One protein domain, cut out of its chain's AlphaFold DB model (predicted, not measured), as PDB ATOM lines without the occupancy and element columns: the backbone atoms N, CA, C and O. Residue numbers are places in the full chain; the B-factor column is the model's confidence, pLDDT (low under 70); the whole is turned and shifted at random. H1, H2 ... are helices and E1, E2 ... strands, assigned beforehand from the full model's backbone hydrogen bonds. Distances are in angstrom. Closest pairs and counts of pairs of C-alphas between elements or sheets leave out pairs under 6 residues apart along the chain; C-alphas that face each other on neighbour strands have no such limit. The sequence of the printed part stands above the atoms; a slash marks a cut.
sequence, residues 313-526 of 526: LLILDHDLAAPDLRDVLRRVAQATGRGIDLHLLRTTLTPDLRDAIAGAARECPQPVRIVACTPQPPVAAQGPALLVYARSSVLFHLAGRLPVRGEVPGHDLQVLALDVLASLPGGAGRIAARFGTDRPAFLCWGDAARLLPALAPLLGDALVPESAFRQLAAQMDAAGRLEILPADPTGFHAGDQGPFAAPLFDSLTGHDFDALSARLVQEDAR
ATOM      1  N   LEU A 313      91.875  42.633  36.336       97.94
ATOM      2  CA  LEU A 313      93.296  42.429  36.592       97.94
ATOM      3  C   LEU A 313      93.554  42.798  38.052       97.94
ATOM      4  O   LEU A 313      93.664  43.975  38.394       97.94
ATOM      5  N   LEU A 314      93.610  41.786  38.915       98.25
ATOM      6  CA  LEU A 314      93.805  41.963  40.347       98.25
ATOM      7  C   LEU A 314      95.296  41.903  40.683       98.25
ATOM      8  O   LEU A 314      95.885  40.823  40.708       98.25
ATOM      9  N   ILE A 315      95.891  43.055  40.980       98.25
ATOM     10  CA  ILE A 315      97.239  43.164  41.537       98.25
ATOM     11  C   ILE A 315      97.124  43.099  43.054       98.25
ATOM     12  O   ILE A 315      96.685  44.048  43.704       98.25
ATOM     13  N   LEU A 316      97.509  41.961  43.616       97.81
ATOM     14  CA  LEU A 316      97.274  41.663  45.019       97.81
ATOM     15  C   LEU A 316      98.577  41.650  45.806       97.81
ATOM     16  O   LEU A 316      99.422  40.773  45.599       97.81
ATOM     17  N   ASP A 317      98.693  42.562  46.766       95.94
ATOM     18  CA  ASP A 317      99.622  42.385  47.875       95.94
ATOM     19  C   ASP A 317      98.954  41.503  48.929       95.94
ATOM     20  O   ASP A 317      98.079  41.929  49.682       95.94
ATOM     21  N   HIS A 318      99.269  40.214  48.926       96.50
ATOM     22  CA  HIS A 318      98.674  39.323  49.908       96.50
ATOM     23  C   HIS A 318      99.318  39.557  51.272       96.50
ATOM     24  O   HIS A 318     100.519  39.405  51.400       96.50
ATOM     25  N   ASP A 319      98.565  39.926  52.297       95.06
ATOM     26  CA  ASP A 319      99.099  40.212  53.637       95.06
ATOM     27  C   ASP A 319      98.469  39.349  54.737       95.06
ATOM     28  O   ASP A 319      98.715  39.546  55.922       95.06
ATOM     29  N   LEU A 320      97.676  38.355  54.334       95.12
ATOM     30  CA  LEU A 320      97.042  37.372  55.208       95.12
ATOM     31  C   LEU A 320      97.781  36.027  55.141       95.12
ATOM     32  O   LEU A 320      98.766  35.873  54.407       95.12
ATOM     33  N   ALA A 321      97.305  35.035  55.896       94.56
ATOM     34  CA  ALA A 321      97.834  33.683  55.788       94.56
ATOM     35  C   ALA A 321      97.522  33.103  54.399       94.56
ATOM     36  O   ALA A 321      96.444  33.322  53.849       94.56
ATOM     37  N   ALA A 322      98.447  32.312  53.846       93.75
ATOM     38  CA  ALA A 322      98.316  31.769  52.491       93.75
ATOM     39  C   ALA A 322      96.965  31.065  52.202       93.75
ATOM     40  O   ALA A 322      96.435  31.270  51.107       93.75
ATOM     41  N   PRO A 323      96.362  30.292  53.134       93.94
ATOM     42  CA  PRO A 323      95.042  29.693  52.918       93.94
ATOM     43  C   PRO A 323      93.911  30.715  52.735       93.94
ATOM     44  O   PRO A 323      92.984  30.459  51.963       93.94
ATOM     45  N   ASP A 324      94.003  31.884  53.375       96.50
ATOM     46  CA  ASP A 324      92.968  32.928  53.343       96.50
ATOM     47  C   ASP A 324      92.842  33.568  51.956       96.50
ATOM     48  O   ASP A 324      91.799  34.132  51.615       96.50
ATOM     49  N   LEU A 325      93.869  33.434  51.102       97.62
ATOM     50  CA  LEU A 325      93.812  33.876  49.708       97.62
ATOM     51  C   LEU A 325      92.600  33.284  48.975       97.62
ATOM     52  O   LEU A 325      91.990  33.960  48.145       97.62
ATOM     53  N   ARG A 326      92.215  32.043  49.299       97.69
ATOM     54  CA  ARG A 326      91.032  31.403  48.716       97.69
ATOM     55  C   ARG A 326      89.771  32.219  48.988       97.69
ATOM     56  O   ARG A 326      89.000  32.473  48.063       97.69
ATOM     57  N   ASP A 327      89.565  32.636  50.232       97.50
ATOM     58  CA  ASP A 327      88.356  33.349  50.639       97.50
ATOM     59  C   ASP A 327      88.354  34.801  50.157       97.50
ATOM     60  O   ASP A 327      87.303  35.308  49.759       97.50
ATOM     61  N   VAL A 328      89.528  35.437  50.072       97.44
ATOM     62  CA  VAL A 328      89.695  36.742  49.411       97.44
ATOM     63  C   VAL A 328      89.213  36.676  47.962       97.44
ATOM     64  O   VAL A 328      88.350  37.457  47.561       97.44
ATOM     65  N   LEU A 329      89.712  35.714  47.180       98.25
ATOM     66  CA  LEU A 329      89.354  35.577  45.766       98.25
ATOM     67  C   LEU A 329      87.874  35.223  45.579       98.25
ATOM     68  O   LEU A 329      87.211  35.813  44.725       98.25
ATOM     69  N   ARG A 330      87.329  34.321  46.409       97.38
ATOM     70  CA  ARG A 330      85.899  33.967  46.388       97.38
ATOM     71  C   ARG A 330      85.010  35.168  46.656       97.38
ATOM     72  O   ARG A 330      84.042  35.386  45.930       97.38
ATOM     73  N   ARG A 331      85.350  35.965  47.669       96.12
ATOM     74  CA  ARG A 331      84.585  37.157  48.032       96.12
ATOM     75  C   ARG A 331      84.597  38.195  46.911       96.12
ATOM     76  O   ARG A 331      83.547  38.754  46.607       96.12
ATOM     77  N   VAL A 332      85.742  38.416  46.265       97.06
ATOM     78  CA  VAL A 332      85.861  39.344  45.126       97.06
ATOM     79  C   VAL A 332      85.072  38.850  43.914       97.06
ATOM     80  O   VAL A 332      84.325  39.628  43.320       97.06
ATOM     81  N   ALA A 333      85.185  37.565  43.565       95.88
ATOM     82  CA  ALA A 333      84.449  36.980  42.444       95.88
ATOM     83  C   ALA A 333      82.932  37.071  42.666       95.88
ATOM     84  O   ALA A 333      82.197  37.501  41.777       95.88
ATOM     85  N   GLN A 334      82.468  36.749  43.877       95.62
ATOM     86  CA  GLN A 334      81.058  36.853  44.248       95.62
ATOM     87  C   GLN A 334      80.561  38.303  44.237       95.62
ATOM     88  O   GLN A 334      79.473  38.561  43.729       95.62
ATOM     89  N   ALA A 335      81.336  39.236  44.795       95.06
ATOM     90  CA  ALA A 335      80.947  40.640  44.885       95.06
ATOM     91  C   ALA A 335      80.856  41.307  43.509       95.06
ATOM     92  O   ALA A 335      79.918  42.050  43.252       95.06
ATOM     93  N   THR A 336      81.814  41.032  42.623       95.81
ATOM     94  CA  THR A 336      81.924  41.732  41.334       95.81
ATOM     95  C   THR A 336      81.242  40.995  40.186       95.81
ATOM     96  O   THR A 336      80.860  41.613  39.195       95.81
ATOM     97  N   GLY A 337      81.099  39.670  40.266       95.50
ATOM     98  CA  GLY A 337      80.587  38.851  39.170       95.50
ATOM     99  C   GLY A 337      81.493  38.813  37.931       95.50
ATOM    100  O   GLY A 337      81.027  38.430  36.852       95.50
ATOM    101  N   ARG A 338      82.769  39.210  38.057       95.56
ATOM    102  CA  ARG A 338      83.772  39.265  36.977       95.56
ATOM    103  C   ARG A 338      84.782  38.118  37.079       95.56
ATOM    104  O   ARG A 338      85.019  37.587  38.160       95.56
ATOM    105  N   GLY A 339      85.389  37.751  35.948       96.44
ATOM    106  CA  GLY A 339      86.577  36.889  35.943       96.44
ATOM    107  C   GLY A 339      87.776  37.596  36.580       96.44
ATOM    108  O   GLY A 339      87.863  38.821  36.500       96.44
ATOM    109  N   ILE A 340      88.679  36.840  37.204       98.00
ATOM    110  CA  ILE A 340      89.858  37.361  37.907       98.00
ATOM    111  C   ILE A 340      91.137  36.853  37.245       98.00
ATOM    112  O   ILE A 340      91.428  35.654  37.249       98.00
ATOM    113  N   ASP A 341      91.934  37.804  36.780       97.94
ATOM    114  CA  ASP A 341      93.311  37.645  36.343       97.94
ATOM    115  C   ASP A 341      94.214  38.125  37.481       97.94
ATOM    116  O   ASP A 341      94.403  39.320  37.694       97.94
ATOM    117  N   LEU A 342      94.726  37.184  38.271       98.25
ATOM    118  CA  LEU A 342      95.494  37.458  39.479       98.25
ATOM    119  C   LEU A 342      96.978  37.667  39.159       98.25
ATOM    120  O   LEU A 342      97.669  36.744  38.717       98.25
ATOM    121  N   HIS A 343      97.474  38.857  39.473       98.06
ATOM    122  CA  HIS A 343      98.891  39.165  39.602       98.06
ATOM    123  C   HIS A 343      99.251  39.220  41.087       98.06
ATOM    124  O   HIS A 343      98.899  40.165  41.793       98.06
ATOM    125  N   LEU A 344      99.941  38.195  41.581       97.62
ATOM    126  CA  LEU A 344     100.283  38.091  42.996       97.62
ATOM    127  C   LEU A 344     101.649  38.733  43.275       97.62
ATOM    128  O   LEU A 344     102.657  38.316  42.701       97.62
ATOM    129  N   LEU A 345     101.698  39.710  44.185       95.94
ATOM    130  CA  LEU A 345     102.929  40.414  44.550       95.94
ATOM    131  C   LEU A 345     103.775  39.586  45.529       95.94
ATOM    132  O   LEU A 345     103.776  39.772  46.750       95.94
ATOM    133  N   ARG A 346     104.470  38.597  44.966       93.69
ATOM    134  CA  ARG A 346     105.337  37.643  45.664       93.69
ATOM    135  C   ARG A 346     106.551  37.305  44.812       93.69
ATOM    136  O   ARG A 346     106.492  37.327  43.591       93.69
ATOM    137  N   THR A 347     107.653  36.944  45.459       90.56
ATOM    138  CA  THR A 347     108.856  36.444  44.775       90.56
ATOM    139  C   THR A 347     108.686  35.019  44.260       90.56
ATOM    140  O   THR A 347     109.356  34.616  43.313       90.56
ATOM    141  N   THR A 348     107.828  34.217  44.892       93.00
ATOM    142  CA  THR A 348     107.628  32.808  44.539       93.00
ATOM    143  C   THR A 348     106.203  32.372  44.852       93.00
ATOM    144  O   THR A 348     105.638  32.738  45.882       93.00
ATOM    145  N   LEU A 349     105.628  31.549  43.970       95.69
ATOM    146  CA  LEU A 349     104.338  30.901  44.193       95.69
ATOM    147  C   LEU A 349     104.527  29.602  44.992       95.69
ATOM    148  O   LEU A 349     104.866  28.561  44.420       95.69
ATOM    149  N   THR A 350     104.306  29.669  46.305       95.75
ATOM    150  CA  THR A 350     104.389  28.503  47.200       95.75
ATOM    151  C   THR A 350     103.267  27.487  46.925       95.75
ATOM    152  O   THR A 350     102.263  27.838  46.293       95.75
ATOM    153  N   PRO A 351     103.408  26.227  47.385       97.06
ATOM    154  CA  PRO A 351     102.346  25.224  47.291       97.06
ATOM    155  C   PRO A 351     101.017  25.696  47.898       97.06
ATOM    156  O   PRO A 351     100.009  25.668  47.204       97.06
ATOM    157  N   ASP A 352     101.031  26.249  49.114       96.56
ATOM    158  CA  ASP A 352      99.809  26.701  49.797       96.56
ATOM    159  C   ASP A 352      99.080  27.815  49.033       96.56
ATOM    160  O   ASP A 352      97.856  27.797  48.910       96.56
ATOM    161  N   LEU A 353      99.826  28.765  48.453       96.81
ATOM    162  CA  LEU A 353      99.241  29.824  47.624       96.81
ATOM    163  C   LEU A 353      98.623  29.243  46.348       96.81
ATOM    164  O   LEU A 353      97.545  29.658  45.929       96.81
ATOM    165  N   ARG A 354      99.290  28.264  45.729       97.44
ATOM    166  CA  ARG A 354      98.778  27.570  44.543       97.44
ATOM    167  C   ARG A 354      97.494  26.806  44.857       97.44
ATOM    168  O   ARG A 354      96.546  26.888  44.078       97.44
ATOM    169  N   ASP A 355      97.454  26.112  45.988       97.81
ATOM    170  CA  ASP A 355      96.291  25.347  46.429       97.81
ATOM    171  C   ASP A 355      95.115  26.262  46.776       97.81
ATOM    172  O   ASP A 355      93.981  25.967  46.394       97.81
ATOM    173  N   ALA A 356      95.374  27.409  47.409       97.81
ATOM    174  CA  ALA A 356      94.358  28.421  47.683       97.81
ATOM    175  C   ALA A 356      93.752  29.000  46.390       97.81
ATOM    176  O   ALA A 356      92.527  29.076  46.260       97.81
ATOM    177  N   ILE A 357      94.586  29.330  45.396       98.06
ATOM    178  CA  ILE A 357      94.139  29.819  44.079       98.06
ATOM    179  C   ILE A 357      93.332  28.742  43.344       98.06
ATOM    180  O   ILE A 357      92.255  29.026  42.822       98.06
ATOM    181  N   ALA A 358      93.815  27.497  43.326       97.56
ATOM    182  CA  ALA A 358      93.105  26.381  42.704       97.56
ATOM    183  C   ALA A 358      91.773  26.085  43.412       97.56
ATOM    184  O   ALA A 358      90.781  25.760  42.758       97.56
ATOM    185  N   GLY A 359      91.733  26.215  44.741       97.25
ATOM    186  CA  GLY A 359      90.514  26.124  45.539       97.25
ATOM    187  C   GLY A 359      89.498  27.193  45.148       97.25
ATOM    188  O   GLY A 359      88.360  26.860  44.830       97.25
ATOM    189  N   ALA A 360      89.923  28.457  45.069       97.38
ATOM    190  CA  ALA A 360      89.064  29.544  44.610       97.38
ATOM    191  C   ALA A 360      88.541  29.297  43.186       97.38
ATOM    192  O   ALA A 360      87.342  29.425  42.952       97.38
ATOM    193  N   ALA A 361      89.399  28.868  42.258       97.06
ATOM    194  CA  ALA A 361      89.016  28.593  40.874       97.06
ATOM    195  C   ALA A 361      87.976  27.465  40.728       97.06
ATOM    196  O   ALA A 361      87.170  27.504  39.804       97.06
ATOM    197  N   ARG A 362      87.970  26.470  41.628       96.94
ATOM    198  CA  ARG A 362      86.947  25.406  41.643       96.94
ATOM    199  C   ARG A 362      85.602  25.866  42.205       96.94
ATOM    200  O   ARG A 362      84.585  25.252  41.904       96.94
ATOM    201  N   GLU A 363      85.605  26.885  43.057       96.44
ATOM    202  CA  GLU A 363      84.434  27.297  43.840       96.44
ATOM    203  C   GLU A 363      83.758  28.560  43.318       96.44
ATOM    204  O   GLU A 363      82.591  28.801  43.627       96.44
ATOM    205  N   CYS A 364      84.475  29.373  42.545       94.88
ATOM    206  CA  CYS A 364      83.923  30.567  41.928       94.88
ATOM    207  C   CYS A 364      83.173  30.206  40.637       94.88
ATOM    208  O   CYS A 364      83.677  29.421  39.834       94.88
ATOM    209  N   PRO A 365      81.998  30.808  40.380       91.44
ATOM    210  CA  PRO A 365      81.315  30.639  39.102       91.44
ATOM    211  C   PRO A 365      82.032  31.365  37.950       91.44
ATOM    212  O   PRO A 365      81.885  30.982  36.792       91.44
ATOM    213  N   GLN A 366      82.805  32.413  38.250       94.75
ATOM    214  CA  GLN A 366      83.652  33.123  37.294       94.75
ATOM    215  C   GLN A 366      85.067  32.529  37.253       94.75
ATOM    216  O   GLN A 366      85.549  32.031  38.271       94.75
ATOM    217  N   PRO A 367      85.770  32.613  36.106       95.38
ATOM    218  CA  PRO A 367      87.132  32.105  36.004       95.38
ATOM    219  C   PRO A 367      88.077  32.884  36.923       95.38
ATOM    220  O   PRO A 367      88.087  34.112  36.909       95.38
ATOM    221  N   VAL A 368      88.905  32.161  37.676       97.69
ATOM    222  CA  VAL A 368      90.013  32.710  38.468       97.69
ATOM    223  C   VAL A 368      91.302  32.082  37.953       97.69
ATOM    224  O   VAL A 368      91.460  30.861  38.004       97.69
ATOM    225  N   ARG A 369      92.224  32.899  37.440       96.06
ATOM    226  CA  ARG A 369      93.518  32.443  36.921       96.06
ATOM    227  C   ARG A 369      94.650  33.292  37.468       96.06
ATOM    228  O   ARG A 369      94.527  34.506  37.559       96.06
ATOM    229  N   ILE A 370      95.772  32.659  37.792       96.50
ATOM    230  CA  ILE A 370      97.015  33.383  38.054       96.50
ATOM    231  C   ILE A 370      97.685  33.715  36.720       96.50
ATOM    232  O   ILE A 370      97.919  32.823  35.906       96.50
ATOM    233  N   VAL A 371      97.971  34.995  36.491       96.31
ATOM    234  CA  VAL A 371      98.696  35.460  35.299       96.31
ATOM    235  C   VAL A 371     100.183  35.649  35.581       96.31
ATOM    236  O   VAL A 371     101.006  35.370  34.713       96.31
ATOM    237  N   ALA A 372     100.538  36.064  36.799       96.31
ATOM    238  CA  ALA A 372     101.923  36.235  37.221       96.31
ATOM    239  C   ALA A 372     102.069  36.199  38.752       96.31
ATOM    240  O   ALA A 372     101.124  36.445  39.503       96.31
ATOM    241  N   CYS A 373     103.285  35.882  39.198       96.75
ATOM    242  CA  CYS A 373     103.712  35.902  40.594       96.75
ATOM    243  C   CYS A 373     105.093  36.563  40.654       96.75
ATOM    244  O   CYS A 373     106.110  35.897  40.450       96.75
ATOM    245  N   THR A 374     105.111  37.883  40.817       94.56
ATOM    246  CA  THR A 374     106.334  38.698  40.842       94.56
ATOM    247  C   THR A 374     106.170  39.849  41.830       94.56
ATOM    248  O   THR A 374     105.068  40.378  41.953       94.56
ATOM    249  N   PRO A 375     107.241  40.308  42.505       90.44
ATOM    250  CA  PRO A 375     107.147  41.405  43.473       90.44
ATOM    251  C   PRO A 375     106.825  42.754  42.812       90.44
ATOM    252  O   PRO A 375     106.402  43.682  43.490       90.44
ATOM    253  N   GLN A 376     107.013  42.864  41.495       91.69
ATOM    254  CA  GLN A 376     106.667  44.050  40.722       91.69
ATOM    255  C   GLN A 376     105.318  43.868  40.013       91.69
ATOM    256  O   GLN A 376     105.087  42.790  39.447       91.69
ATOM    257  N   PRO A 377     104.452  44.898  40.015       93.56
ATOM    258  CA  PRO A 377     103.280  45.001  39.148       93.56
ATOM    259  C   PRO A 377     103.617  44.867  37.653       93.56
ATOM    260  O   PRO A 377     104.738  45.179  37.246       93.56
ATOM    261  N   PRO A 378     102.655  44.459  36.806       94.06
ATOM    262  CA  PRO A 378     102.818  44.524  35.363       94.06
ATOM    263  C   PRO A 378     102.836  45.987  34.894       94.06
ATOM    264  O   PRO A 378     102.173  46.842  35.471       94.06
ATOM    265  N   VAL A 379     103.561  46.270  33.810       91.50
ATOM    266  CA  VAL A 379     103.631  47.618  33.201       91.50
ATOM    267  C   VAL A 379     102.663  47.803  32.027       91.50
ATOM    268  O   VAL A 379     102.506  48.906  31.512       91.50
ATOM    269  N   ALA A 380     102.004  46.726  31.599       91.06
ATOM    270  CA  ALA A 380     100.994  46.731  30.549       91.06
ATOM    271  C   ALA A 380     100.001  45.580  30.756       91.06
ATOM    272  O   ALA A 380     100.351  44.536  31.313       91.06
ATOM    273  N   ALA A 381      98.772  45.762  30.276       87.94
ATOM    274  CA  ALA A 381      97.752  44.720  30.265       87.94
ATOM    275  C   ALA A 381      97.797  43.932  28.945       87.94
ATOM    276  O   ALA A 381      98.084  44.489  27.887       87.94
ATOM    277  N   GLN A 382      97.472  42.638  28.992       85.62
ATOM    278  CA  GLN A 382      97.381  41.784  27.794       85.62
ATOM    279  C   GLN A 382      96.081  41.998  26.995       85.62
ATOM    280  O   GLN A 382      95.933  41.471  25.895       85.62
ATOM    281  N   GLY A 383      95.133  42.751  27.548       87.31
ATOM    282  CA  GLY A 383      93.830  43.046  26.967       87.31
ATOM    283  C   GLY A 383      93.051  44.035  27.840       87.31
ATOM    284  O   GLY A 383      93.585  44.498  28.853       87.31
ATOM    285  N   PRO A 384      91.803  44.367  27.471       91.94
ATOM    286  CA  PRO A 384      90.963  45.253  28.268       91.94
ATOM    287  C   PRO A 384      90.654  44.612  29.625       91.94
ATOM    288  O   PRO A 384      90.113  43.506  29.688       91.94
ATOM    289  N   ALA A 385      90.996  45.307  30.708       95.25
ATOM    290  CA  ALA A 385      90.801  44.825  32.068       95.25
ATOM    291  C   ALA A 385      90.520  45.983  33.027       95.25
ATOM    292  O   ALA A 385      91.113  47.060  32.914       95.25
ATOM    293  N   LEU A 386      89.644  45.737  34.000       96.88
ATOM    294  CA  LEU A 386      89.499  46.616  35.152       96.88
ATOM    295  C   LEU A 386      90.658  46.322  36.105       96.88
ATOM    296  O   LEU A 386      90.733  45.239  36.686       96.88
ATOM    297  N   LEU A 387      91.579  47.270  36.240       97.38
ATOM    298  CA  LEU A 387      92.673  47.181  37.193       97.38
ATOM    299  C   LEU A 387      92.118  47.297  38.606       97.38
ATOM    300  O   LEU A 387      91.366  48.229  38.876       97.38
ATOM    301  N   VAL A 388      92.529  46.409  39.505       97.94
ATOM    302  CA  VAL A 388      92.304  46.547  40.947       97.94
ATOM    303  C   VAL A 388      93.626  46.318  41.662       97.94
ATOM    304  O   VAL A 388      94.275  45.298  41.438       97.94
ATOM    305  N   TYR A 389      94.009  47.243  42.535       97.94
ATOM    306  CA  TYR A 389      95.128  47.075  43.456       97.94
ATOM    307  C   TYR A 389      94.647  47.177  44.902       97.94
ATOM    308  O   TYR A 389      93.862  48.067  45.236       97.94
ATOM    309  N   ALA A 390      95.114  46.263  45.751       96.69
ATOM    310  CA  ALA A 390      94.834  46.267  47.181       96.69
ATOM    311  C   ALA A 390      95.788  45.338  47.943       96.69
ATOM    312  O   ALA A 390      96.308  44.365  47.381       96.69
ATOM    313  N   ARG A 391      95.898  45.562  49.258       96.12
ATOM    314  CA  ARG A 391      96.277  44.488  50.185       96.12
ATOM    315  C   ARG A 391      95.124  43.502  50.364       96.12
ATOM    316  O   ARG A 391      93.963  43.901  50.281       96.12
ATOM    317  N   SER A 392      95.406  42.230  50.638       97.00
ATOM    318  CA  SER A 392      94.357  41.214  50.837       97.00
ATOM    319  C   SER A 392      93.430  41.516  52.008       97.00
ATOM    320  O   SER A 392      92.225  41.348  51.857       97.00
ATOM    321  N   SER A 393      93.954  41.997  53.133       96.12
ATOM    322  CA  SER A 393      93.172  42.421  54.299       96.12
ATOM    323  C   SER A 393      92.157  43.513  53.937       96.12
ATOM    324  O   SER A 393      90.963  43.398  54.224       96.12
ATOM    325  N   VAL A 394      92.611  44.542  53.217       96.25
ATOM    326  CA  VAL A 394      91.776  45.650  52.731       96.25
ATOM    327  C   VAL A 394      90.754  45.147  51.718       96.25
ATOM    328  O   VAL A 394      89.571  45.469  51.812       96.25
ATOM    329  N   LEU A 395      91.196  44.343  50.751       96.88
ATOM    330  CA  LEU A 395      90.333  43.799  49.713       96.88
ATOM    331  C   LEU A 395      89.238  42.923  50.310       96.88
ATOM    332  O   LEU A 395      88.086  43.030  49.910       96.88
ATOM    333  N   PHE A 396      89.572  42.095  51.298       95.31
ATOM    334  CA  PHE A 396      88.600  41.269  51.998       95.31
ATOM    335  C   PHE A 396      87.540  42.119  52.698       95.31
ATOM    336  O   PHE A 396      86.354  41.804  52.618       95.31
ATOM    337  N   HIS A 397      87.942  43.222  53.334       94.94
ATOM    338  CA  HIS A 397      87.020  44.148  53.993       94.94
ATOM    339  C   HIS A 397      86.111  44.876  52.990       94.94
ATOM    340  O   HIS A 397      84.895  44.942  53.175       94.94
ATOM    341  N   LEU A 398      86.683  45.367  51.889       95.25
ATOM    342  CA  LEU A 398      86.033  46.305  50.967       95.25
ATOM    343  C   LEU A 398      85.531  45.698  49.646       95.25
ATOM    344  O   LEU A 398      84.944  46.425  48.848       95.25
ATOM    345  N   ALA A 399      85.694  44.393  49.399       93.25
ATOM    346  CA  ALA A 399      85.359  43.751  48.117       93.25
ATOM    347  C   ALA A 399      83.945  44.072  47.600       93.25
ATOM    348  O   ALA A 399      83.753  44.237  46.399       93.25
ATOM    349  N   GLY A 400      82.963  44.206  48.499       91.81
ATOM    350  CA  GLY A 400      81.573  44.540  48.156       91.81
ATOM    351  C   GLY A 400      81.358  45.957  47.607       91.81
ATOM    352  O   GLY A 400      80.230  46.314  47.291       91.81
ATOM    353  N   ARG A 401      82.409  46.779  47.544       92.94
ATOM    354  CA  ARG A 401      82.382  48.160  47.043       92.94
ATOM    355  C   ARG A 401      83.061  48.303  45.679       92.94
ATOM    356  O   ARG A 401      83.091  49.405  45.145       92.94
ATOM    357  N   LEU A 402      83.622  47.218  45.141       94.06
ATOM    358  CA  LEU A 402      84.189  47.203  43.795       94.06
ATOM    359  C   LEU A 402      83.076  47.232  42.731       94.06
ATOM    360  O   LEU A 402      82.001  46.684  42.981       94.06
ATOM    361  N   PRO A 403      83.342  47.785  41.532       92.44
ATOM    362  CA  PRO A 403      82.365  47.819  40.448       92.44
ATOM    363  C   PRO A 403      81.912  46.420  40.021       92.44
ATOM    364  O   PRO A 403      82.733  45.550  39.685       92.44
ATOM    365  N   VAL A 404      80.598  46.207  39.970       94.25
ATOM    366  CA  VAL A 404      80.041  44.929  39.508       94.25
ATOM    367  C   VAL A 404      80.141  44.812  37.990       94.25
ATOM    368  O   VAL A 404      80.401  45.782  37.275       94.25
ATOM    369  N   ARG A 405      79.982  43.601  37.458       92.69
ATOM    370  CA  ARG A 405      79.965  43.354  36.015       92.69
ATOM    371  C   ARG A 405      78.916  44.242  35.334       92.69
ATOM    372  O   ARG A 405      77.751  44.230  35.713       92.69
ATOM    373  N   GLY A 406      79.338  44.962  34.300       89.62
ATOM    374  CA  GLY A 406      78.535  45.941  33.567       89.62
ATOM    375  C   GLY A 406      78.848  47.390  33.943       89.62
ATOM    376  O   GLY A 406      78.634  48.275  33.120       89.62
ATOM    377  N   GLU A 407      79.404  47.636  35.129       90.38
ATOM    378  CA  GLU A 407      79.801  48.979  35.560       90.38
ATOM    379  C   GLU A 407      81.190  49.352  35.031       90.38
ATOM    380  O   GLU A 407      82.068  48.502  34.860       90.38
ATOM    381  N   VAL A 408      81.397  50.639  34.775       85.06
ATOM    382  CA  VAL A 408      82.696  51.205  34.401       85.06
ATOM    383  C   VAL A 408      83.062  52.316  35.386       85.06
ATOM    384  O   VAL A 408      82.155  52.960  35.918       85.06
ATOM    385  N   PRO A 409      84.360  52.540  35.660       84.81
ATOM    386  CA  PRO A 409      84.793  53.609  36.555       84.81
ATOM    387  C   PRO A 409      84.276  54.979  36.101       84.81
ATOM    388  O   PRO A 409      84.320  55.296  34.913       84.81
ATOM    389  N   GLY A 410      83.800  55.788  37.051       83.31
ATOM    390  CA  GLY A 410      83.347  57.161  36.779       83.31
ATOM    391  C   GLY A 410      84.492  58.169  36.626       83.31
ATOM    392  O   GLY A 410      84.309  59.223  36.027       83.31
ATOM    393  N   HIS A 411      85.671  57.815  37.138       88.62
ATOM    394  CA  HIS A 411      86.918  58.571  37.053       88.62
ATOM    395  C   HIS A 411      88.038  57.644  36.571       88.62
ATOM    396  O   HIS A 411      87.910  56.420  36.642       88.62
ATOM    397  N   ASP A 412      89.147  58.213  36.094       92.06
ATOM    398  CA  ASP A 412      90.260  57.417  35.560       92.06
ATOM    399  C   ASP A 412      90.904  56.532  36.628       92.06
ATOM    400  O   ASP A 412      91.292  55.396  36.347       92.06
ATOM    401  N   LEU A 413      90.973  57.052  37.853       94.75
ATOM    402  CA  LEU A 413      91.346  56.316  39.047       94.75
ATOM    403  C   LEU A 413      90.317  56.595  40.143       94.75
ATOM    404  O   LEU A 413      89.973  57.744  40.417       94.75
ATOM    405  N   GLN A 414      89.853  55.535  40.795       95.50
ATOM    406  CA  GLN A 414      89.022  55.620  41.987       95.50
ATOM    407  C   GLN A 414      89.737  54.921  43.141       95.50
ATOM    408  O   GLN A 414      90.317  53.848  42.970       95.50
ATOM    409  N   VAL A 415      89.716  55.539  44.319       95.62
ATOM    410  CA  VAL A 415      90.353  55.044  45.543       95.62
ATOM    411  C   VAL A 415      89.295  54.920  46.629       95.62
ATOM    412  O   VAL A 415      88.574  55.873  46.905       95.62
ATOM    413  N   LEU A 416      89.237  53.765  47.291       94.75
ATOM    414  CA  LEU A 416      88.518  53.595  48.552       94.75
ATOM    415  C   LEU A 416      89.524  53.505  49.689       94.75
ATOM    416  O   LEU A 416      90.307  52.558  49.747       94.75
ATOM    417  N   ALA A 417      89.483  54.478  50.595       94.31
ATOM    418  CA  ALA A 417      90.414  54.600  51.708       94.31
ATOM    419  C   ALA A 417      89.712  54.376  53.054       94.31
ATOM    420  O   ALA A 417      88.677  54.983  53.327       94.31
ATOM    421  N   LEU A 418      90.292  53.524  53.905       91.44
ATOM    422  CA  LEU A 418      89.813  53.272  55.264       91.44
ATOM    423  C   LEU A 418      90.088  54.480  56.154       91.44
ATOM    424  O   LEU A 418      91.222  54.709  56.565       91.44
ATOM    425  N   ASP A 419      89.049  55.248  56.462       87.69
ATOM    426  CA  ASP A 419      89.177  56.498  57.200       87.69
ATOM    427  C   ASP A 419      88.419  56.444  58.525       87.69
ATOM    428  O   ASP A 419      87.198  56.333  58.562       87.69
ATOM    429  N   VAL A 420      89.148  56.604  59.631       80.31
ATOM    430  CA  VAL A 420      88.585  56.655  60.991       80.31
ATOM    431  C   VAL A 420      87.557  57.778  61.144       80.31
ATOM    432  O   VAL A 420      86.633  57.654  61.943       80.31
ATOM    433  N   LEU A 421      87.666  58.856  60.359       81.00
ATOM    434  CA  LEU A 421      86.693  59.949  60.379       81.00
ATOM    435  C   LEU A 421      85.533  59.746  59.390       81.00
ATOM    436  O   LEU A 421      84.624  60.574  59.375       81.00
ATOM    437  N   ALA A 422      85.513  58.668  58.595       76.56
ATOM    438  CA  ALA A 422      84.432  58.385  57.643       76.56
ATOM    439  C   ALA A 422      83.064  58.262  58.327       76.56
ATOM    440  O   ALA A 422      82.043  58.626  57.747       76.56
ATOM    441  N   SER A 423      83.051  57.760  59.563       71.38
ATOM    442  CA  SER A 423      81.852  57.591  60.385       71.38
ATOM    443  C   SER A 423      81.408  58.877  61.097       71.38
ATOM    444  O   SER A 423      80.328  58.908  61.687       71.38
ATOM    445  N   LEU A 424      82.201  59.957  61.036       75.12
ATOM    446  CA  LEU A 424      81.894  61.233  61.683       75.12
ATOM    447  C   LEU A 424      81.161  62.202  60.735       75.12
ATOM    448  O   LEU A 424      81.505  62.294  59.550       75.12
ATOM    449  N   PRO A 425      80.205  63.012  61.238       70.88
ATOM    450  CA  PRO A 425      79.539  64.040  60.439       70.88
ATOM    451  C   PRO A 425      80.543  65.012  59.794       70.88
ATOM    452  O   PRO A 425      81.313  65.674  60.485       70.88
ATOM    453  N   GLY A 426      80.540  65.099  58.460       68.25
ATOM    454  CA  GLY A 426      81.431  65.977  57.687       68.25
ATOM    455  C   GLY A 426      82.868  65.466  57.487       68.25
ATOM    456  O   GLY A 426      83.625  66.100  56.750       68.25
ATOM    457  N   GLY A 427      83.251  64.326  58.077       63.44
ATOM    458  CA  GLY A 427      84.597  63.746  57.939       63.44
ATOM    459  C   GLY A 427      84.904  63.244  56.524       63.44
ATOM    460  O   GLY A 427      86.009  63.442  56.020       63.44
ATOM    461  N   ALA A 428      83.884  62.723  55.837       61.41
ATOM    462  CA  ALA A 428      83.972  62.202  54.474       61.41
ATOM    463  C   ALA A 428      84.527  63.203  53.438       61.41
ATOM    464  O   ALA A 428      85.228  62.804  52.513       61.41
ATOM    465  N   GLY A 429      84.269  64.507  53.602       64.75
ATOM    466  CA  GLY A 429      84.700  65.542  52.651       64.75
ATOM    467  C   GLY A 429      86.185  65.916  52.725       64.75
ATOM    468  O   GLY A 429      86.635  66.747  51.943       64.75
ATOM    469  N   ARG A 430      86.952  65.354  53.671       72.62
ATOM    470  CA  ARG A 430      88.370  65.701  53.898       72.62
ATOM    471  C   ARG A 430      89.349  64.589  53.532       72.62
ATOM    472  O   ARG A 430      90.554  64.769  53.711       72.62
ATOM    473  N   ILE A 431      88.859  63.448  53.044       80.19
ATOM    474  CA  ILE A 431      89.705  62.274  52.809       80.19
ATOM    475  C   ILE A 431      90.778  62.527  51.749       80.19
ATOM    476  O   ILE A 431      91.888  62.045  51.918       80.19
ATOM    477  N   ALA A 432      90.509  63.341  50.724       77.25
ATOM    478  CA  ALA A 432      91.493  63.630  49.682       77.25
ATOM    479  C   ALA A 432      92.773  64.274  50.245       77.25
ATOM    480  O   ALA A 432      93.870  63.755  50.053       77.25
ATOM    481  N   ALA A 433      92.626  65.322  51.064       75.69
ATOM    482  CA  ALA A 433      93.756  65.969  51.731       75.69
ATOM    483  C   ALA A 433      94.484  65.023  52.703       75.69
ATOM    484  O   ALA A 433      95.708  65.062  52.822       75.69
ATOM    485  N   ARG A 434      93.732  64.151  53.386       80.31
ATOM    486  CA  ARG A 434      94.268  63.228  54.395       80.31
ATOM    487  C   ARG A 434      94.871  61.959  53.810       80.31
ATOM    488  O   ARG A 434      95.689  61.322  54.460       80.31
ATOM    489  N   PHE A 435      94.521  61.594  52.582       84.19
ATOM    490  CA  PHE A 435      95.064  60.412  51.921       84.19
ATOM    491  C   PHE A 435      96.590  60.499  51.783       84.19
ATOM    492  O   PHE A 435      97.287  59.500  51.969       84.19
ATOM    493  N   GLY A 436      97.105  61.710  51.539       75.44
ATOM    494  CA  GLY A 436      98.539  61.992  51.507       75.44
ATOM    495  C   GLY A 436      99.203  62.062  52.889       75.44
ATOM    496  O   GLY A 436     100.354  61.650  53.022       75.44
ATOM    497  N   THR A 437      98.500  62.550  53.920       74.44
ATOM    498  CA  THR A 437      99.078  62.770  55.261       74.44
ATOM    499  C   THR A 437      98.933  61.562  56.182       74.44
ATOM    500  O   THR A 437      99.923  61.089  56.734       74.44
ATOM    501  N   ASP A 438      97.714  61.041  56.315       80.06
ATOM    502  CA  ASP A 438      97.323  60.011  57.285       80.06
ATOM    503  C   ASP A 438      97.553  58.598  56.741       80.06
ATOM    504  O   ASP A 438      97.536  57.629  57.495       80.06
ATOM    505  N   ARG A 439      97.760  58.481  55.421       81.88
ATOM    506  CA  ARG A 439      98.101  57.242  54.700       81.88
ATOM    507  C   ARG A 439      97.191  56.061  55.058       81.88
ATOM    508  O   ARG A 439      97.679  54.966  55.345       81.88
ATOM    509  N   PRO A 440      95.863  56.243  54.990       90.00
ATOM    510  CA  PRO A 440      94.925  55.166  55.267       90.00
ATOM    511  C   PRO A 440      95.186  53.970  54.346       90.00
ATOM    512  O   PRO A 440      95.581  54.138  53.184       90.00
ATOM    513  N   ALA A 441      94.956  52.759  54.854       91.88
ATOM    514  CA  ALA A 441      94.930  51.563  54.023       91.88
ATOM    515  C   ALA A 441      93.813  51.699  52.974       91.88
ATOM    516  O   ALA A 441      92.755  52.265  53.256       91.88
ATOM    517  N   PHE A 442      94.059  51.242  51.748       95.31
ATOM    518  CA  PHE A 442      93.176  51.540  50.623       95.31
ATOM    519  C   PHE A 442      93.180  50.439  49.573       95.31
ATOM    520  O   PHE A 442      94.089  49.610  49.511       95.31
ATOM    521  N   LEU A 443      92.150  50.466  48.737       96.69
ATOM    522  CA  LEU A 443      92.158  49.812  47.440       96.69
ATOM    523  C   LEU A 443      91.886  50.848  46.356       96.69
ATOM    524  O   LEU A 443      91.275  51.885  46.620       96.69
ATOM    525  N   CYS A 444      92.332  50.579  45.137       97.06
ATOM    526  CA  CYS A 444      92.056  51.447  44.003       97.06
ATOM    527  C   CYS A 444      91.736  50.651  42.746       97.06
ATOM    528  O   CYS A 444      92.178  49.508  42.595       97.06
ATOM    529  N   TRP A 445      90.980  51.262  41.840       97.06
ATOM    530  CA  TRP A 445      90.628  50.653  40.566       97.06
ATOM    531  C   TRP A 445      90.484  51.676  39.438       97.06
ATOM    532  O   TRP A 445      90.281  52.866  39.674       97.06
ATOM    533  N   GLY A 446      90.588  51.191  38.202       95.75
ATOM    534  CA  GLY A 446      90.453  51.993  36.986       95.75
ATOM    535  C   GLY A 446      90.799  51.195  35.727       95.75
ATOM    536  O   GLY A 446      90.946  49.974  35.780       95.75
ATOM    537  N   ASP A 447      90.935  51.858  34.580       94.81
ATOM    538  CA  ASP A 447      91.290  51.184  33.320       94.81
ATOM    539  C   ASP A 447      92.772  50.765  33.308       94.81
ATOM    540  O   ASP A 447      93.676  51.608  33.318       94.81
ATOM    541  N   ALA A 448      93.039  49.454  33.239       94.94
ATOM    542  CA  ALA A 448      94.397  48.912  33.221       94.94
ATOM    543  C   ALA A 448      95.233  49.416  32.036       94.94
ATOM    544  O   ALA A 448      96.437  49.629  32.189       94.94
ATOM    545  N   ALA A 449      94.615  49.643  30.871       92.94
ATOM    546  CA  ALA A 449      95.322  50.114  29.680       92.94
ATOM    547  C   ALA A 449      95.899  51.526  29.865       92.94
ATOM    548  O   ALA A 449      96.913  51.866  29.259       92.94
ATOM    549  N   ARG A 450      95.275  52.332  30.730       91.94
ATOM    550  CA  ARG A 450      95.678  53.713  31.021       91.94
ATOM    551  C   ARG A 450      96.595  53.790  32.225       91.94
ATOM    552  O   ARG A 450      97.614  54.472  32.185       91.94
ATOM    553  N   LEU A 451      96.241  53.071  33.287       94.19
ATOM    554  CA  LEU A 451      96.915  53.186  34.573       94.19
ATOM    555  C   LEU A 451      98.257  52.454  34.624       94.19
ATOM    556  O   LEU A 451      99.181  52.970  35.244       94.19
ATOM    557  N   LEU A 452      98.416  51.292  33.978       94.38
ATOM    558  CA  LEU A 452      99.682  50.545  34.059       94.38
ATOM    559  C   LEU A 452     100.864  51.272  33.390       94.38
ATOM    560  O   LEU A 452     101.924  51.338  34.016       94.38
ATOM    561  N   PRO A 453     100.713  51.889  32.198       92.00
ATOM    562  CA  PRO A 453     101.779  52.707  31.617       92.00
ATOM    563  C   PRO A 453     102.141  53.923  32.480       92.00
ATOM    564  O   PRO A 453     103.313  54.274  32.580       92.00
ATOM    565  N   ALA A 454     101.149  54.534  33.135       91.00
ATOM    566  CA  ALA A 454     101.350  55.649  34.060       91.00
ATOM    567  C   ALA A 454     102.023  55.230  35.378       91.00
ATOM    568  O   ALA A 454     102.796  55.996  35.948       91.00
ATOM    569  N   LEU A 455     101.763  54.008  35.848       91.69
ATOM    570  CA  LEU A 455     102.385  53.432  37.038       91.69
ATOM    571  C   LEU A 455     103.850  53.044  36.796       91.69
ATOM    572  O   LEU A 455     104.675  53.189  37.693       91.69
ATOM    573  N   ALA A 456     104.178  52.552  35.596       89.75
ATOM    574  CA  ALA A 456     105.494  52.023  35.243       89.75
ATOM    575  C   ALA A 456     106.697  52.895  35.673       89.75
ATOM    576  O   ALA A 456     107.606  52.343  36.298       89.75
ATOM    577  N   PRO A 457     106.737  54.219  35.410       85.50
ATOM    578  CA  PRO A 457     107.853  55.058  35.850       85.50
ATOM    579  C   PRO A 457     107.968  55.176  37.378       85.50
ATOM    580  O   PRO A 457     109.075  55.318  37.886       85.50
ATOM    581  N   LEU A 458     106.860  55.063  38.118       86.81
ATOM    582  CA  LEU A 458     106.819  55.226  39.579       86.81
ATOM    583  C   LEU A 458     107.326  53.982  40.326       86.81
ATOM    584  O   LEU A 458     107.774  54.063  41.469       86.81
ATOM    585  N   LEU A 459     107.293  52.814  39.678       86.88
ATOM    586  CA  LEU A 459     107.744  51.549  40.271       86.88
ATOM    587  C   LEU A 459     109.256  51.491  40.515       86.88
ATOM    588  O   LEU A 459     109.698  50.692  41.335       86.88
ATOM    589  N   GLY A 460     110.053  52.297  39.806       78.88
ATOM    590  CA  GLY A 460     111.508  52.343  39.994       78.88
ATOM    591  C   GLY A 460     111.942  53.035  41.290       78.88
ATOM    592  O   GLY A 460     113.044  52.783  41.782       78.88
ATOM    593  N   ASP A 461     111.072  53.882  41.842       78.31
ATOM    594  CA  ASP A 461     111.373  54.732  42.997       78.31
ATOM    595  C   ASP A 461     110.750  54.234  44.297       78.31
ATOM    596  O   ASP A 461     111.212  54.595  45.376       78.31
ATOM    597  N   ALA A 462     109.722  53.397  44.194       86.75
ATOM    598  CA  ALA A 462     109.029  52.827  45.332       86.75
ATOM    599  C   ALA A 462     109.708  51.539  45.816       86.75
ATOM    600  O   ALA A 462     109.961  50.619  45.036       86.75
ATOM    601  N   LEU A 463     109.942  51.440  47.124       89.62
ATOM    602  CA  LEU A 463     110.376  50.199  47.751       89.62
ATOM    603  C   LEU A 463     109.237  49.175  47.811       89.62
ATOM    604  O   LEU A 463     109.475  47.975  47.650       89.62
ATOM    605  N   VAL A 464     108.004  49.647  48.021       91.81
ATOM    606  CA  VAL A 464     106.797  48.813  48.016       91.81
ATOM    607  C   VAL A 464     105.829  49.252  46.911       91.81
ATOM    608  O   VAL A 464     105.597  50.451  46.737       91.81
ATOM    609  N   PRO A 465     105.193  48.318  46.175       92.19
ATOM    610  CA  PRO A 465     104.273  48.666  45.090       92.19
ATOM    611  C   PRO A 465     103.143  49.614  45.507       92.19
ATOM    612  O   PRO A 465     102.736  50.463  44.717       92.19
ATOM    613  N   GLU A 466     102.673  49.514  46.754       93.88
ATOM    614  CA  GLU A 466     101.652  50.412  47.304       93.88
ATOM    615  C   GLU A 466     102.013  51.889  47.149       93.88
ATOM    616  O   GLU A 466     101.163  52.710  46.804       93.88
ATOM    617  N   SER A 467     103.275  52.236  47.396       91.69
ATOM    618  CA  SER A 467     103.741  53.616  47.357       91.69
ATOM    619  C   SER A 467     103.674  54.182  45.944       91.69
ATOM    620  O   SER A 467     103.275  55.331  45.777       91.69
ATOM    621  N   ALA A 468     103.957  53.368  44.922       91.75
ATOM    622  CA  ALA A 468     103.790  53.768  43.528       91.75
ATOM    623  C   ALA A 468     102.312  54.036  43.191       91.75
ATOM    624  O   ALA A 468     102.006  55.027  42.531       91.75
ATOM    625  N   PHE A 469     101.373  53.229  43.705       93.81
ATOM    626  CA  PHE A 469      99.935  53.499  43.552       93.81
ATOM    627  C   PHE A 469      99.491  54.772  44.283       93.81
ATOM    628  O   PHE A 469      98.668  55.522  43.760       93.81
ATOM    629  N   ARG A 470     100.052  55.063  45.463       92.25
ATOM    630  CA  ARG A 470      99.788  56.327  46.174       92.25
ATOM    631  C   ARG A 470     100.336  57.534  45.419       92.25
ATOM    632  O   ARG A 470      99.652  58.549  45.334       92.25
ATOM    633  N   GLN A 471     101.536  57.428  44.849       89.31
ATOM    634  CA  GLN A 471     102.116  58.475  44.005       89.31
ATOM    635  C   GLN A 471     101.283  58.692  42.739       89.31
ATOM    636  O   GLN A 471     100.997  59.836  42.392       89.31
ATOM    637  N   LEU A 472     100.819  57.613  42.098       91.44
ATOM    638  CA  LEU A 472      99.906  57.689  40.958       91.44
ATOM    639  C   LEU A 472      98.610  58.410  41.338       91.44
ATOM    640  O   LEU A 472      98.175  59.302  40.615       91.44
ATOM    641  N   ALA A 473      98.018  58.072  42.488       92.12
ATOM    642  CA  ALA A 473      96.840  58.762  43.000       92.12
ATOM    643  C   ALA A 473      97.113  60.258  43.205       92.12
ATOM    644  O   ALA A 473      96.369  61.076  42.682       92.12
ATOM    645  N   ALA A 474      98.214  60.635  43.857       88.19
ATOM    646  CA  ALA A 474      98.568  62.045  44.041       88.19
ATOM    647  C   ALA A 474      98.724  62.805  42.707       88.19
ATOM    648  O   ALA A 474      98.256  63.936  42.581       88.19
ATOM    649  N   GLN A 475      99.326  62.181  41.687       88.38
ATOM    650  CA  GLN A 475      99.442  62.778  40.350       88.38
ATOM    651  C   GLN A 475      98.083  62.905  39.642       88.38
ATOM    652  O   GLN A 475      97.834  63.904  38.969       88.38
ATOM    653  N   MET A 476      97.189  61.925  39.808       90.25
ATOM    654  CA  MET A 476      95.825  61.977  39.269       90.25
ATOM    655  C   MET A 476      94.958  63.027  39.966       90.25
ATOM    656  O   MET A 476      94.164  63.686  39.298       90.25
ATOM    657  N   ASP A 477      95.118  63.202  41.279       89.19
ATOM    658  CA  ASP A 477      94.419  64.221  42.071       89.19
ATOM    659  C   ASP A 477      94.790  65.625  41.595       89.19
ATOM    660  O   ASP A 477      93.920  66.421  41.246       89.19
ATOM    661  N   ALA A 478      96.094  65.885  41.442       86.00
ATOM    662  CA  ALA A 478      96.604  67.145  40.909       86.00
ATOM    663  C   ALA A 478      96.093  67.447  39.485       86.00
ATOM    664  O   ALA A 478      95.979  68.611  39.104       86.00
ATOM    665  N   ALA A 479      95.761  66.412  38.706       87.38
ATOM    666  CA  ALA A 479      95.187  66.535  37.369       87.38
ATOM    667  C   ALA A 479      93.642  66.593  37.349       87.38
ATOM    668  O   ALA A 479      93.065  66.738  36.271       87.38
ATOM    669  N   GLY A 480      92.960  66.455  38.493       88.56
ATOM    670  CA  GLY A 480      91.495  66.404  38.580       88.56
ATOM    671  C   GLY A 480      90.875  65.124  38.004       88.56
ATOM    672  O   GLY A 480      89.748  65.147  37.516       88.56
ATOM    673  N   ARG A 481      91.623  64.013  38.008       90.62
ATOM    674  CA  ARG A 481      91.257  62.726  37.375       90.62
ATOM    675  C   ARG A 481      91.055  61.592  38.384       90.62
ATOM    676  O   ARG A 481      90.862  60.439  37.991       90.62
ATOM    677  N   LEU A 482      91.134  61.921  39.669       92.56
ATOM    678  CA  LEU A 482      90.989  61.011  40.796       92.56
ATOM    679  C   LEU A 482      89.660  61.247  41.514       92.56
ATOM    680  O   LEU A 482      89.245  62.384  41.712       92.56
ATOM    681  N   GLU A 483      89.068  60.169  42.012       93.12
ATOM    682  CA  GLU A 483      88.046  60.231  43.054       93.12
ATOM    683  C   GLU A 483      88.483  59.409  44.270       93.12
ATOM    684  O   GLU A 483      88.781  58.218  44.148       93.12
ATOM    685  N   ILE A 484      88.516  60.035  45.451       91.06
ATOM    686  CA  ILE A 484      88.802  59.353  46.720       91.06
ATOM    687  C   ILE A 484      87.518  59.277  47.539       91.06
ATOM    688  O   ILE A 484      86.965  60.290  47.962       91.06
ATOM    689  N   LEU A 485      87.080  58.052  47.803       90.88
ATOM    690  CA  LEU A 485      85.902  57.734  48.590       90.88
ATOM    691  C   LEU A 485      86.322  57.204  49.972       90.88
ATOM    692  O   LEU A 485      87.176  56.316  50.066       90.88
ATOM    693  N   PRO A 486      85.724  57.706  51.062       90.56
ATOM    694  CA  PRO A 486      85.992  57.195  52.397       90.56
ATOM    695  C   PRO A 486      85.252  55.872  52.634       90.56
ATOM    696  O   PRO A 486      84.129  55.664  52.160       90.56
ATOM    697  N   ALA A 487      85.864  54.988  53.414       89.88
ATOM    698  CA  ALA A 487      85.281  53.733  53.861       89.88
ATOM    699  C   ALA A 487      85.458  53.553  55.375       89.88
ATOM    700  O   ALA A 487      86.475  53.951  55.941       89.88
ATOM    701  N   ASP A 488      84.459  52.947  56.018       86.69
ATOM    702  CA  ASP A 488      84.451  52.707  57.462       86.69
ATOM    703  C   ASP A 488      85.484  51.624  57.847       86.69
ATOM    704  O   ASP A 488      85.408  50.498  57.333       86.69
ATOM    705  N   PRO A 489      86.448  51.928  58.739       88.06
ATOM    706  CA  PRO A 489      87.434  50.961  59.213       88.06
ATOM    707  C   PRO A 489      86.902  50.034  60.315       88.06
ATOM    708  O   PRO A 489      87.648  49.187  60.800       88.06
ATOM    709  N   THR A 490      85.651  50.174  60.759       87.38
ATOM    710  CA  THR A 490      85.094  49.339  61.832       87.38
ATOM    711  C   THR A 490      85.178  47.851  61.474       87.38
ATOM    712  O   THR A 490      84.624  47.408  60.471       87.38
ATOM    713  N   GLY A 491      85.872  47.067  62.308       84.50
ATOM    714  CA  GLY A 491      86.092  45.630  62.094       84.50
ATOM    715  C   GLY A 491      87.238  45.283  61.135       84.50
ATOM    716  O   GLY A 491      87.444  44.105  60.848       84.50
ATOM    717  N   PHE A 492      87.992  46.274  60.651       90.38
ATOM    718  CA  PHE A 492      89.192  46.042  59.854       90.38
ATOM    719  C   PHE A 492      90.348  45.538  60.725       90.38
ATOM    720  O   PHE A 492      90.667  46.115  61.766       90.38
ATOM    721  N   HIS A 493      91.021  44.496  60.242       88.31
ATOM    722  CA  HIS A 493      92.261  43.979  60.806       88.31
ATOM    723  C   HIS A 493      93.334  43.991  59.720       88.31
ATOM    724  O   HIS A 493      93.168  43.349  58.682       88.31
ATOM    725  N   ALA A 494      94.416  44.735  59.953       89.44
ATOM    726  CA  ALA A 494      95.545  44.780  59.034       89.44
ATOM    727  C   ALA A 494      96.284  43.438  59.039       89.44
ATOM    728  O   ALA A 494      96.536  42.871  60.103       89.44
ATOM    729  N   GLY A 495      96.619  42.946  57.848       89.62
ATOM    730  CA  GLY A 495      97.485  41.789  57.700       89.62
ATOM    731  C   GLY A 495      98.941  42.140  58.007       89.62
ATOM    732  O   GLY A 495      99.368  43.283  57.829       89.62
ATOM    733  N   ASP A 496      99.694  41.150  58.471       90.25
ATOM    734  CA  ASP A 496     101.110  41.264  58.837       90.25
ATOM    735  C   ASP A 496     102.004  40.268  58.081       90.25
ATOM    736  O   ASP A 496     103.211  40.193  58.316       90.25
ATOM    737  N   GLN A 497     101.426  39.496  57.158       88.81
ATOM    738  CA  GLN A 497     102.146  38.488  56.393       88.81
ATOM    739  C   GLN A 497     102.666  39.056  55.070       88.81
ATOM    740  O   GLN A 497     102.172  40.041  54.532       88.81
ATOM    741  N   GLY A 498     103.653  38.385  54.480       86.25
ATOM    742  CA  GLY A 498     104.150  38.722  53.146       86.25
ATOM    743  C   GLY A 498     105.378  39.638  53.121       86.25
ATOM    744  O   GLY A 498     105.874  40.081  54.152       86.25
ATOM    745  N   PRO A 499     105.930  39.875  51.918       85.44
ATOM    746  CA  PRO A 499     107.251  40.468  51.756       85.44
ATOM    747  C   PRO A 499     107.285  41.970  52.057       85.44
ATOM    748  O   PRO A 499     108.341  42.468  52.426       85.44
ATOM    749  N   PHE A 500     106.166  42.687  51.914       88.31
ATOM    750  CA  PHE A 500     106.115  44.141  52.119       88.31
ATOM    751  C   PHE A 500     105.677  44.543  53.535       88.31
ATOM    752  O   PHE A 500     105.939  45.667  53.953       88.31
ATOM    753  N   ALA A 501     105.094  43.605  54.292       85.25
ATOM    754  CA  ALA A 501     104.856  43.739  55.731       85.25
ATOM    755  C   ALA A 501     106.096  43.370  56.571       85.25
ATOM    756  O   ALA A 501     106.163  43.704  57.752       85.25
ATOM    757  N   ALA A 502     107.084  42.693  55.971       85.75
ATOM    758  CA  ALA A 502     108.315  42.324  56.654       85.75
ATOM    759  C   ALA A 502     109.121  43.570  57.076       85.75
ATOM    760  O   ALA A 502     109.216  44.536  56.307       85.75
ATOM    761  N   PRO A 503     109.739  43.553  58.270       86.25
ATOM    762  CA  PRO A 503     110.571  44.658  58.714       86.25
ATOM    763  C   PRO A 503     111.811  44.797  57.827       86.25
ATOM    764  O   PRO A 503     112.470  43.819  57.471       86.25
ATOM    765  N   LEU A 504     112.136  46.043  57.500       85.00
ATOM    766  CA  LEU A 504     113.364  46.446  56.825       85.00
ATOM    767  C   LEU A 504     114.544  46.462  57.808       85.00
ATOM    768  O   LEU A 504     115.623  45.947  57.512       85.00
ATOM    769  N   PHE A 505     114.323  47.084  58.968       82.81
ATOM    770  CA  PHE A 505     115.263  47.217  60.075       82.81
ATOM    771  C   PHE A 505     114.465  47.432  61.364       82.81
ATOM    772  O   PHE A 505     113.594  48.303  61.404       82.81
ATOM    773  N   ASP A 506     114.736  46.637  62.398       85.25
ATOM    774  CA  ASP A 506     113.940  46.577  63.630       85.25
ATOM    775  C   ASP A 506     112.429  46.463  63.352       85.25
ATOM    776  O   ASP A 506     111.971  45.430  62.869       85.25
ATOM    777  N   SER A 507     111.651  47.510  63.648       84.19
ATOM    778  CA  SER A 507     110.203  47.572  63.413       84.19
ATOM    779  C   SER A 507     109.802  48.433  62.212       84.19
ATOM    780  O   SER A 507     108.612  48.553  61.936       84.19
ATOM    781  N   LEU A 508     110.754  49.073  61.527       86.94
ATOM    782  CA  LEU A 508     110.470  49.934  60.378       86.94
ATOM    783  C   LEU A 508     110.234  49.081  59.137       86.94
ATOM    784  O   LEU A 508     111.047  48.220  58.805       86.94
ATOM    785  N   THR A 509     109.137  49.334  58.434       88.94
ATOM    786  CA  THR A 509     108.760  48.612  57.214       88.94
ATOM    787  C   THR A 509     109.149  49.389  55.958       88.94
ATOM    788  O   THR A 509     109.487  50.576  56.001       88.94
ATOM    789  N   GLY A 510     109.052  48.737  54.796       89.56
ATOM    790  CA  GLY A 510     109.229  49.430  53.519       89.56
ATOM    791  C   GLY A 510     108.196  50.542  53.284       89.56
ATOM    792  O   GLY A 510     108.519  51.553  52.665       89.56
ATOM    793  N   HIS A 511     106.988  50.402  53.843       88.19
ATOM    794  CA  HIS A 511     105.960  51.444  53.792       88.19
ATOM    795  C   HIS A 511     106.388  52.708  54.550       88.19
ATOM    796  O   HIS A 511     106.154  53.813  54.059       88.19
ATOM    797  N   ASP A 512     107.041  52.562  55.706       89.38
ATOM    798  CA  ASP A 512     107.536  53.690  56.507       89.38
ATOM    799  C   ASP A 512     108.698  54.407  55.807       89.38
ATOM    800  O   ASP A 512     108.783  55.638  55.806       89.38
ATOM    801  N   PHE A 513     109.576  53.643  55.153       91.69
ATOM    802  CA  PHE A 513     110.680  54.203  54.378       91.69
ATOM    803  C   PHE A 513     110.189  55.018  53.173       91.69
ATOM    804  O   PHE A 513     110.597  56.166  52.976       91.69
ATOM    805  N   ASP A 514     109.274  54.461  52.378       91.50
ATOM    806  CA  ASP A 514     108.663  55.189  51.262       91.50
ATOM    807  C   ASP A 514     107.845  56.384  51.758       91.50
ATOM    808  O   ASP A 514     107.728  57.405  51.072       91.50
ATOM    809  N   ALA A 515     107.303  56.293  52.976       88.50
ATOM    810  CA  ALA A 515     106.600  57.394  53.592       88.50
ATOM    811  C   ALA A 515     107.484  58.597  53.857       88.50
ATOM    812  O   ALA A 515     107.149  59.710  53.439       88.50
ATOM    813  N   LEU A 516     108.615  58.353  54.499       89.88
ATOM    814  CA  LEU A 516     109.632  59.359  54.709       89.88
ATOM    815  C   LEU A 516     110.138  59.921  53.373       89.88
ATOM    816  O   LEU A 516     110.172  61.137  53.213       89.88
ATOM    817  N   SER A 517     110.420  59.058  52.390       90.81
ATOM    818  CA  SER A 517     110.842  59.472  51.042       90.81
ATOM    819  C   SER A 517     109.862  60.471  50.415       90.81
ATOM    820  O   SER A 517     110.265  61.542  49.969       90.81
ATOM    821  N   ALA A 518     108.561  60.168  50.432       86.25
ATOM    822  CA  ALA A 518     107.542  61.056  49.874       86.25
ATOM    823  C   ALA A 518     107.450  62.401  50.615       86.25
ATOM    824  O   ALA A 518     107.233  63.430  49.978       86.25
ATOM    825  N   ARG A 519     107.628  62.407  51.946       87.44
ATOM    826  CA  ARG A 519     107.641  63.645  52.742       87.44
ATOM    827  C   ARG A 519     108.824  64.534  52.355       87.44
ATOM    828  O   ARG A 519     108.628  65.715  52.101       87.44
ATOM    829  N   LEU A 520     110.016  63.951  52.253       88.38
ATOM    830  CA  LEU A 520     111.237  64.679  51.910       88.38
ATOM    831  C   LEU A 520     111.168  65.303  50.507       88.38
ATOM    832  O   LEU A 520     111.576  66.445  50.327       88.38
ATOM    833  N   VAL A 521     110.578  64.604  49.528       85.25
ATOM    834  CA  VAL A 521     110.343  65.170  48.182       85.25
ATOM    835  C   VAL A 521     109.397  66.376  48.228       85.25
ATOM    836  O   VAL A 521     109.586  67.335  47.486       85.25
ATOM    837  N   GLN A 522     108.368  66.342  49.080       79.94
ATOM    838  CA  GLN A 522     107.423  67.455  49.224       79.94
ATOM    839  C   GLN A 522     108.038  68.666  49.932       79.94
ATOM    840  O   GLN A 522     107.651  69.793  49.635       79.94
ATOM    841  N   GLU A 523     108.951  68.441  50.876       82.44
ATOM    842  CA  GLU A 523     109.670  69.502  51.587       82.44
ATOM    843  C   GLU A 523     110.670  70.217  50.670       82.44
ATOM    844  O   GLU A 523     110.731  71.437  50.715       82.44
ATOM    845  N   ASP A 524     111.364  69.494  49.783       72.88
ATOM    846  CA  ASP A 524     112.295  70.076  48.799       72.88
ATOM    847  C   ASP A 524     111.613  70.883  47.685       72.88
ATOM    848  O   ASP A 524     112.251  71.699  47.023       72.88
ATOM    849  N   ALA A 525     110.331  70.623  47.428       60.28
ATOM    850  CA  ALA A 525     109.555  71.335  46.415       60.28
ATOM    851  C   ALA A 525     108.966  72.668  46.921       60.28
ATOM    852  O   ALA A 525     108.314  73.370  46.143       60.28
ATOM    853  N   ARG A 526     109.134  72.983  48.211       53.62
ATOM    854  CA  ARG A 526     108.710  74.237  48.850       53.62
ATOM    855  C   ARG A 526     109.887  75.184  48.986       53.62
ATOM    856  O   ARG A 526     109.630  76.401  48.845       53.62
TER     857      ARG A 526
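What this domain is: This is residues 313 to 526 of the 526 residues of an uncharacterized protein of Paracoccus liaowanqingii (UniProt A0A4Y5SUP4). A strongly twisted seven-stranded sheet runs through the middle of three layers, with H1, H2 and H3 over one face and H4, H5 and H6 over the other. H7 packs on H6 with residues 511 to 515, and its far part sticks out with the tail, residues 520 to 526. The printed part has 214 residues, with seven named helices and eight named strands in the order E1 H1 E2 H2 E3 E4 H3 E5 H4 E6 H5 H6 E7 E8 H7, a mixed class. The mixed sheet runs E3 E2 E1 E4 E6 E5 E7; the whole is compact, with a radius of gyration of the C-alphas of 16.6 A and spans of 53 by 40 by 35 A.

How they stand to each other: Start at E1, residues 313 to 317: its parallel neighbours are E2, residues 340 to 344, with N 316 and O 343 2.9 A apart, and E4, residues 385 to 391, with N 315 and O 388 2.8 A apart. H1, residues 322 to 336, makes E1, H1, E2 a strand-helix-strand unit, two parallel neighbour strands with a helix between; E2, H2, E3 is another, with H2 at residues 351 to 363 and edge strand E3 at 368 to 373, and both crossovers are right-handed. N 342 of E2 and O 369 of E3 are 2.8 A apart. H1 touches H2, closest at C-alphas 326 and 356, 4.6 A, and H3, residues 392 to 401, closest at C-alphas 335 and 400, 5.1 A. E6, residues 442 to 447, is antiparallel to E4, N 389 to O 444 2.9 A, and to E5, residues 413 to 418, N 416 to O 443 2.9 A. E4, H3, E5 is a split unit, with E6 between its strands and a left-handed crossover. Edge strand E7, residues 482 to 487, is parallel to E5, N 415 to O 483 2.8 A. H4, residues 427 to 437, lies over E5 and E7 at a height of 8.4 A. On the same face, H5, residues 448 to 460, stands up from the sheet; its residues 454 to 459 alone touch H6, residues 465 to 478, closest at C-alphas 458 and 468, 5.2 A. H7, residues 510 to 524, is not on the sheet and touches H6, closest at C-alphas 514 and 467, 6.5 A. E8, residues 503 to 505, pairs with no named strand. Every O i to N i+4 pair is within hydrogen-bond range in H2, H6 and H7, against 9 of 11 in H1, 4 of 6 in H3, 2 of 7 in H4 and 4 of 9 in H5; O i to N i+3 gives 5 of 8 in H4 and 4 of 10 in H5.

Where its parts are: Find C-alpha 313 at (93.296, 42.429, 36.592), where E1 begins. H1 is 22.2 A long, H6 20.4 A and E4 18.9 A. H7 runs 21.4 A to C-alpha 524 at (112.295, 70.076, 48.799).

The domain as a whole: The C-alphas of Arg 362 and Arg 526 are farthest apart, 53.9 A. The printed part has no cut; the links E3 to E4, H3 to E5 and E7 to E8 are long. The model's pLDDT is under 70 at residues 426 to 429 and 525 to 526.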